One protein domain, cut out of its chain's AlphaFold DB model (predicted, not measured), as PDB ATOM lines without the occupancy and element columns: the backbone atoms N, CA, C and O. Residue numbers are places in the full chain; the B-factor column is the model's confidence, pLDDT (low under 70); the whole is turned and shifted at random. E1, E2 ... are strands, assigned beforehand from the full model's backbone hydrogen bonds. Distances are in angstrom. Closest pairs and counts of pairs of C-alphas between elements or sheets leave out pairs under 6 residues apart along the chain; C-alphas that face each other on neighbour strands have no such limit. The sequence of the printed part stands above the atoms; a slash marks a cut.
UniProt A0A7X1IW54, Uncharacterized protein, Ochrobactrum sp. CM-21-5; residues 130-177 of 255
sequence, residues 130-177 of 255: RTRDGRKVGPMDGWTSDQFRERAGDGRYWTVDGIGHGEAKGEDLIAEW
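What this domain is: This is residues 130 to 177 of the 255 residues of an uncharacterized protein of Ochrobactrum sp. CM-21-5 (UniProt A0A7X1IW54). With little regular structure, a small three-strand sheet of E1, E2 and E3 makes one end, and E4, paired with residues 130 to 131, makes the other. The printed part has 48 residues, 14 of them in four strands, E1 to E4 along the chain, with no named helix: all strand. The sheet, E1 - E2 - E3, is a meander, each strand the antiparallel neighbour of the one before. The whole is compact, radius of gyration of the C-alphas 9.4 A, spanning 24 by 18 by 16 A.

Where its parts are: Residues 130 to 146 hold no named element. E1, residues 147 to 149, 7.0 A long, begins at C-alpha (-27.871, -27.047, -17.862). E2 is residues 156 to 159, 10.6 A; E3, 164 to 166, 7.2 A; E4, 173 to 176, 8.0 A, ends at C-alpha (-43.117, -27.189, -22.025).

How they stand to each other: In the hairpin E1 and E2, at 144 degrees, N 148 and O 158 are 2.8 A apart. In the hairpin E2 and E3, at 136 degrees, N 165 and O 157 are 2.8 A apart. E1 and E4 are apart.

The domain as a whole: The C-alphas farthest apart, of Asp 133 and Ser 145, are 26.3 A apart. The printed part has no cut, and no printed residue is under 70 in pLDDT.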
ATOM      1  N   ARG A 130     -41.201 -30.896 -24.772       88.62
ATOM      2  CA  ARG A 130     -41.398 -31.489 -26.086       88.62
ATOM      3  C   ARG A 130     -40.208 -31.177 -26.978       88.62
ATOM      4  O   ARG A 130     -39.823 -30.016 -27.085       88.62
ATOM      5  N   THR A 131     -39.676 -32.187 -27.651       88.19
ATOM      6  CA  THR A 131     -38.676 -32.023 -28.714       88.19
ATOM      7  C   THR A 131     -39.331 -31.685 -30.049       88.19
ATOM      8  O   THR A 131     -40.529 -31.892 -30.256       88.19
ATOM      9  N   ARG A 132     -38.530 -31.214 -31.006       80.12
ATOM     10  CA  ARG A 132     -38.986 -30.898 -32.369       80.12
ATOM     11  C   ARG A 132     -39.668 -32.064 -33.104       80.12
ATOM     12  O   ARG A 132     -40.630 -31.851 -33.833       80.12
ATOM     13  N   ASP A 133     -39.216 -33.298 -32.884       77.00
ATOM     14  CA  ASP A 133     -39.839 -34.515 -33.437       77.00
ATOM     15  C   ASP A 133     -41.090 -34.978 -32.659       77.00
ATOM     16  O   ASP A 133     -41.761 -35.933 -33.047       77.00
ATOM     17  N   GLY A 134     -41.438 -34.270 -31.585       82.12
ATOM     18  CA  GLY A 134     -42.657 -34.463 -30.821       82.12
ATOM     19  C   GLY A 134     -42.556 -35.427 -29.641       82.12
ATOM     20  O   GLY A 134     -43.598 -35.701 -29.046       82.12
ATOM     21  N   ARG A 135     -41.364 -35.914 -29.280       88.88
ATOM     22  CA  ARG A 135     -41.165 -36.737 -28.076       88.88
ATOM     23  C   ARG A 135     -41.287 -35.907 -26.793       88.88
ATOM     24  O   ARG A 135     -40.972 -34.717 -26.780       88.88
ATOM     25  N   LYS A 136     -41.738 -36.555 -25.714       92.38
ATOM     26  CA  LYS A 136     -41.722 -36.028 -24.340       92.38
ATOM     27  C   LYS A 136     -40.355 -36.329 -23.716       92.38
ATOM     28  O   LYS A 136     -39.887 -37.458 -23.839       92.38
ATOM     29  N   VAL A 137     -39.744 -35.345 -23.063       92.69
ATOM     30  CA  VAL A 137     -38.447 -35.453 -22.372       92.69
ATOM     31  C   VAL A 137     -38.577 -34.872 -20.967       92.69
ATOM     32  O   VAL A 137     -39.158 -33.796 -20.801       92.69
ATOM     33  N   GLY A 138     -38.052 -35.568 -19.959       92.88
ATOM     34  CA  GLY A 138     -38.062 -35.131 -18.562       92.88
ATOM     35  C   GLY A 138     -38.607 -36.193 -17.593       92.88
ATOM     36  O   GLY A 138     -38.886 -37.320 -18.001       92.88
ATOM     37  N   PRO A 139     -38.801 -35.851 -16.308       94.25
ATOM     38  CA  PRO A 139     -38.696 -34.506 -15.744       94.25
ATOM     39  C   PRO A 139     -37.247 -34.013 -15.733       94.25
ATOM     40  O   PRO A 139     -36.323 -34.800 -15.552       94.25
ATOM     41  N   MET A 140     -37.047 -32.715 -15.941       93.88
ATOM     42  CA  MET A 140     -35.703 -32.138 -15.983       93.88
ATOM     43  C   MET A 140     -35.080 -32.058 -14.588       93.88
ATOM     44  O   MET A 140     -35.679 -31.530 -13.655       93.88
ATOM     45  N   ASP A 141     -33.856 -32.541 -14.455       91.88
ATOM     46  CA  ASP A 141     -32.974 -32.345 -13.311       91.88
ATOM     47  C   ASP A 141     -31.981 -31.225 -13.638       91.88
ATOM     48  O   ASP A 141     -31.288 -31.277 -14.657       91.88
ATOM     49  N   GLY A 142     -31.913 -30.203 -12.787       90.19
ATOM     50  CA  GLY A 142     -30.936 -29.127 -12.931       90.19
ATOM     51  C   GLY A 142     -29.544 -29.633 -12.558       90.19
ATOM     52  O   GLY A 142     -29.320 -30.061 -11.428       90.19
ATOM     53  N   TRP A 143     -28.596 -29.582 -13.492       83.00
ATOM     54  CA  TRP A 143     -27.214 -29.994 -13.245       83.00
ATOM     55  C   TRP A 143     -26.305 -28.807 -12.907       83.00
ATOM     56  O   TRP A 143     -25.523 -28.880 -11.958       83.00
ATOM     57  N   THR A 144     -26.440 -27.709 -13.648       85.19
ATOM     58  CA  THR A 144     -25.808 -26.406 -13.375       85.19
ATOM     59  C   THR A 144     -26.866 -25.306 -13.477       85.19
ATOM     60  O   THR A 144     -28.034 -25.585 -13.740       85.19
ATOM     61  N   SER A 145     -26.482 -24.041 -13.275       79.44
ATOM     62  CA  SER A 145     -27.400 -22.898 -13.413       79.44
ATOM     63  C   SER A 145     -28.031 -22.768 -14.804       79.44
ATOM     64  O   SER A 145     -29.056 -22.113 -14.945       79.44
ATOM     65  N   ASP A 146     -27.407 -23.355 -15.824       85.12
ATOM     66  CA  ASP A 146     -27.767 -23.224 -17.234       85.12
ATOM     67  C   ASP A 146     -27.941 -24.570 -17.954       85.12
ATOM     68  O   ASP A 146     -28.207 -24.561 -19.155       85.12
ATOM     69  N   GLN A 147     -27.799 -25.709 -17.262       89.56
ATOM     70  CA  GLN A 147     -27.871 -27.047 -17.862       89.56
ATOM     71  C   GLN A 147     -28.831 -27.964 -17.112       89.56
ATOM     72  O   GLN A 147     -28.773 -28.104 -15.889       89.56
ATOM     73  N   PHE A 148     -29.656 -28.654 -17.888       93.50
ATOM     74  CA  PHE A 148     -30.714 -29.551 -17.448       93.50
ATOM     75  C   PHE A 148     -30.539 -30.915 -18.102       93.50
ATOM     76  O   PHE A 148     -30.067 -31.007 -19.229       93.50
ATOM     77  N   ARG A 149     -30.922 -31.991 -17.424       93.25
ATOM     78  CA  ARG A 149     -30.812 -33.367 -17.934       93.25
ATOM     79  C   ARG A 149     -32.023 -34.187 -17.527       93.25
ATOM     80  O   ARG A 149     -32.642 -33.898 -16.515       93.25
ATOM     81  N   GLU A 150     -32.334 -35.243 -18.266       90.75
ATOM     82  CA  GLU A 150     -33.380 -36.195 -17.861       90.75
ATOM     83  C   GLU A 150     -32.856 -37.147 -16.777       90.75
ATOM     84  O   GLU A 150     -33.573 -37.515 -15.846       90.75
ATOM     85  N   ARG A 151     -31.574 -37.529 -16.870       88.31
ATOM     86  CA  ARG A 151     -30.944 -38.435 -15.915       88.31
ATOM     87  C   ARG A 151     -29.461 -38.139 -15.740       88.31
ATOM     88  O   ARG A 151     -28.738 -37.854 -16.683       88.31
ATOM     89  N   ALA A 152     -28.962 -38.275 -14.514       84.69
ATOM     90  CA  ALA A 152     -27.525 -38.218 -14.274       84.69
ATOM     91  C   ALA A 152     -26.792 -39.362 -15.005       84.69
ATOM     92  O   ALA A 152     -27.115 -40.535 -14.807       84.69
ATOM     93  N   GLY A 153     -25.774 -39.015 -15.797       81.88
ATOM     94  CA  GLY A 153     -24.834 -39.971 -16.395       81.88
ATOM     95  C   GLY A 153     -25.206 -40.521 -17.775       81.88
ATOM     96  O   GLY A 153     -24.470 -41.362 -18.279       81.88
ATOM     97  N   ASP A 154     -26.289 -40.060 -18.401       84.12
ATOM     98  CA  ASP A 154     -26.673 -40.461 -19.766       84.12
ATOM     99  C   ASP A 154     -25.973 -39.646 -20.876       84.12
ATOM    100  O   ASP A 154     -26.105 -39.967 -22.054       84.12
ATOM    101  N   GLY A 155     -25.229 -38.596 -20.508       85.69
ATOM    102  CA  GLY A 155     -24.543 -37.705 -21.448       85.69
ATOM    103  C   GLY A 155     -25.474 -36.767 -22.226       85.69
ATOM    104  O   GLY A 155     -25.002 -36.052 -23.112       85.69
ATOM    105  N   ARG A 156     -26.773 -36.748 -21.906       91.81
ATOM    106  CA  ARG A 156     -27.793 -35.902 -22.532       91.81
ATOM    107  C   ARG A 156     -28.073 -34.711 -21.631       91.81
ATOM    108  O   ARG A 156     -28.429 -34.869 -20.466       91.81
ATOM    109  N   TYR A 157     -27.923 -33.510 -22.169       92.25
ATOM    110  CA  TYR A 157     -28.304 -32.302 -21.451       92.25
ATOM    111  C   TYR A 157     -28.798 -31.218 -22.400       92.25
ATOM    112  O   TYR A 157     -28.458 -31.199 -23.584       92.25
ATOM    113  N   TRP A 158     -29.599 -30.316 -21.855       93.12
ATOM    114  CA  TRP A 158     -30.192 -29.180 -22.533       93.12
ATOM    115  C   TRP A 158     -29.825 -27.897 -21.809       93.12
ATOM    116  O   TRP A 158     -29.700 -27.888 -20.584       93.12
ATOM    117  N   THR A 159     -29.643 -26.812 -22.551       89.88
ATOM    118  CA  THR A 159     -29.469 -25.494 -21.937       89.88
ATOM    119  C   THR A 159     -30.790 -24.956 -21.390       89.88
ATOM    120  O   THR A 159     -31.861 -25.492 -21.681       89.88
ATOM    121  N   VAL A 160     -30.737 -23.852 -20.642       86.31
ATOM    122  CA  VAL A 160     -31.938 -23.114 -20.211       86.31
ATOM    123  C   VAL A 160     -32.877 -22.774 -21.377       86.31
ATOM    124  O   VAL A 160     -34.091 -22.893 -21.229       86.31
ATOM    125  N   ASP A 161     -32.333 -22.491 -22.560       82.56
ATOM    126  CA  ASP A 161     -33.104 -22.183 -23.774       82.56
ATOM    127  C   ASP A 161     -33.555 -23.441 -24.545       82.56
ATOM    128  O   ASP A 161     -34.093 -23.347 -25.647       82.56
ATOM    129  N   GLY A 162     -33.321 -24.636 -23.991       85.31
ATOM    130  CA  GLY A 162     -33.763 -25.906 -24.561       85.31
ATOM    131  C   GLY A 162     -32.854 -26.488 -25.644       85.31
ATOM    132  O   GLY A 162     -33.251 -27.444 -26.306       85.31
ATOM    133  N   ILE A 163     -31.642 -25.967 -25.847       87.62
ATOM    134  CA  ILE A 163     -30.725 -26.471 -26.884       87.62
ATOM    135  C   ILE A 163     -30.075 -27.770 -26.423       87.62
ATOM    136  O   ILE A 163     -29.483 -27.807 -25.347       87.62
ATOM    137  N   GLY A 164     -30.166 -28.824 -27.237       86.81
ATOM    138  CA  GLY A 164     -29.621 -30.140 -26.902       86.81
ATOM    139  C   GLY A 164     -28.109 -30.248 -27.130       86.81
ATOM    140  O   GLY A 164     -27.590 -29.864 -28.182       86.81
ATOM    141  N   HIS A 165     -27.395 -30.825 -26.165       87.06
ATOM    142  CA  HIS A 165     -25.950 -31.049 -26.190       87.06
ATOM    143  C   HIS A 165     -25.575 -32.488 -25.804       87.06
ATOM    144  O   HIS A 165     -26.386 -33.260 -25.289       87.06
ATOM    145  N   GLY A 166     -24.315 -32.857 -26.069       88.38
ATOM    146  CA  GLY A 166     -23.828 -34.220 -25.865       88.38
ATOM    147  C   GLY A 166     -24.611 -35.211 -26.726       88.38
ATOM    148  O   GLY A 166     -24.784 -34.988 -27.925       88.38
ATOM    149  N   GLU A 167     -25.127 -36.261 -26.097       89.56
ATOM    150  CA  GLU A 167     -25.980 -37.272 -26.738       89.56
ATOM    151  C   GLU A 167     -27.375 -36.725 -27.119       89.56
ATOM    152  O   GLU A 167     -28.094 -37.348 -27.893       89.56
ATOM    153  N   ALA A 168     -27.766 -35.539 -26.628       87.62
ATOM    154  CA  ALA A 168     -29.011 -34.857 -27.006       87.62
ATOM    155  C   ALA A 168     -28.835 -33.869 -28.173       87.62
ATOM    156  O   ALA A 168     -29.736 -33.085 -28.475       87.62
ATOM    157  N   LYS A 169     -27.671 -33.847 -28.835       85.88
ATOM    158  CA  LYS A 169     -27.404 -32.895 -29.920       85.88
ATOM    159  C   LYS A 169     -28.425 -33.042 -31.055       85.88
ATOM    160  O   LYS A 169     -28.506 -34.080 -31.702       85.88
ATOM    161  N   GLY A 170     -29.150 -31.959 -31.340       81.31
ATOM    162  CA  GLY A 170     -30.214 -31.923 -32.352       81.31
ATOM    163  C   GLY A 170     -31.611 -32.267 -31.821       81.31
ATOM    164  O   GLY A 170     -32.582 -32.174 -32.571       81.31
ATOM    165  N   GLU A 171     -31.732 -32.602 -30.538       87.31
ATOM    166  CA  GLU A 171     -32.994 -32.865 -29.846       87.31
ATOM    167  C   GLU A 171     -33.474 -31.633 -29.068       87.31
ATOM    168  O   GLU A 171     -33.776 -31.716 -27.879       87.31
ATOM    169  N   ASP A 172     -33.515 -30.474 -29.726       88.44
ATOM    170  CA  ASP A 172     -33.902 -29.223 -29.069       88.44
ATOM    171  C   ASP A 172     -35.325 -29.313 -28.501       88.44
ATOM    172  O   ASP A 172     -36.257 -29.793 -29.167       88.44
ATOM    173  N   LEU A 173     -35.481 -28.805 -27.283       89.19
ATOM    174  CA  LEU A 173     -36.760 -28.587 -26.633       89.19
ATOM    175  C   LEU A 173     -37.398 -27.335 -27.232       89.19
ATOM    176  O   LEU A 173     -36.753 -26.306 -27.407       89.19
ATOM    177  N   ILE A 174     -38.680 -27.429 -27.552       86.56
ATOM    178  CA  ILE A 174     -39.425 -26.375 -28.259       86.56
ATOM    179  C   ILE A 174     -40.647 -25.889 -27.475       86.56
ATOM    180  O   ILE A 174     -41.299 -24.925 -27.871       86.56
ATOM    181  N   ALA A 175     -41.016 -26.592 -26.402       84.38
ATOM    182  CA  ALA A 175     -42.170 -26.269 -25.573       84.38
ATOM    183  C   ALA A 175     -42.119 -27.022 -24.245       84.38
ATOM    184  O   ALA A 175     -41.673 -28.169 -24.212       84.38
ATOM    185  N   GLU A 176     -42.677 -26.427 -23.193       87.62
ATOM    186  CA  GLU A 176     -43.117 -27.189 -22.025       87.62
ATOM    187  C   GLU A 176     -44.175 -28.215 -22.462       87.62
ATOM    188  O   GLU A 176     -45.098 -27.908 -23.225       87.62
ATOM    189  N   TRP A 177     -44.012 -29.454 -22.010       86.69
ATOM    190  CA  TRP A 177     -45.000 -30.501 -22.192       86.69
ATOM    191  C   TRP A 177     -46.090 -30.312 -21.147       86.69
ATOM    192  O   TRP A 177     -45.950 -30.711 -19.991       86.69
TER     193      TRP A 177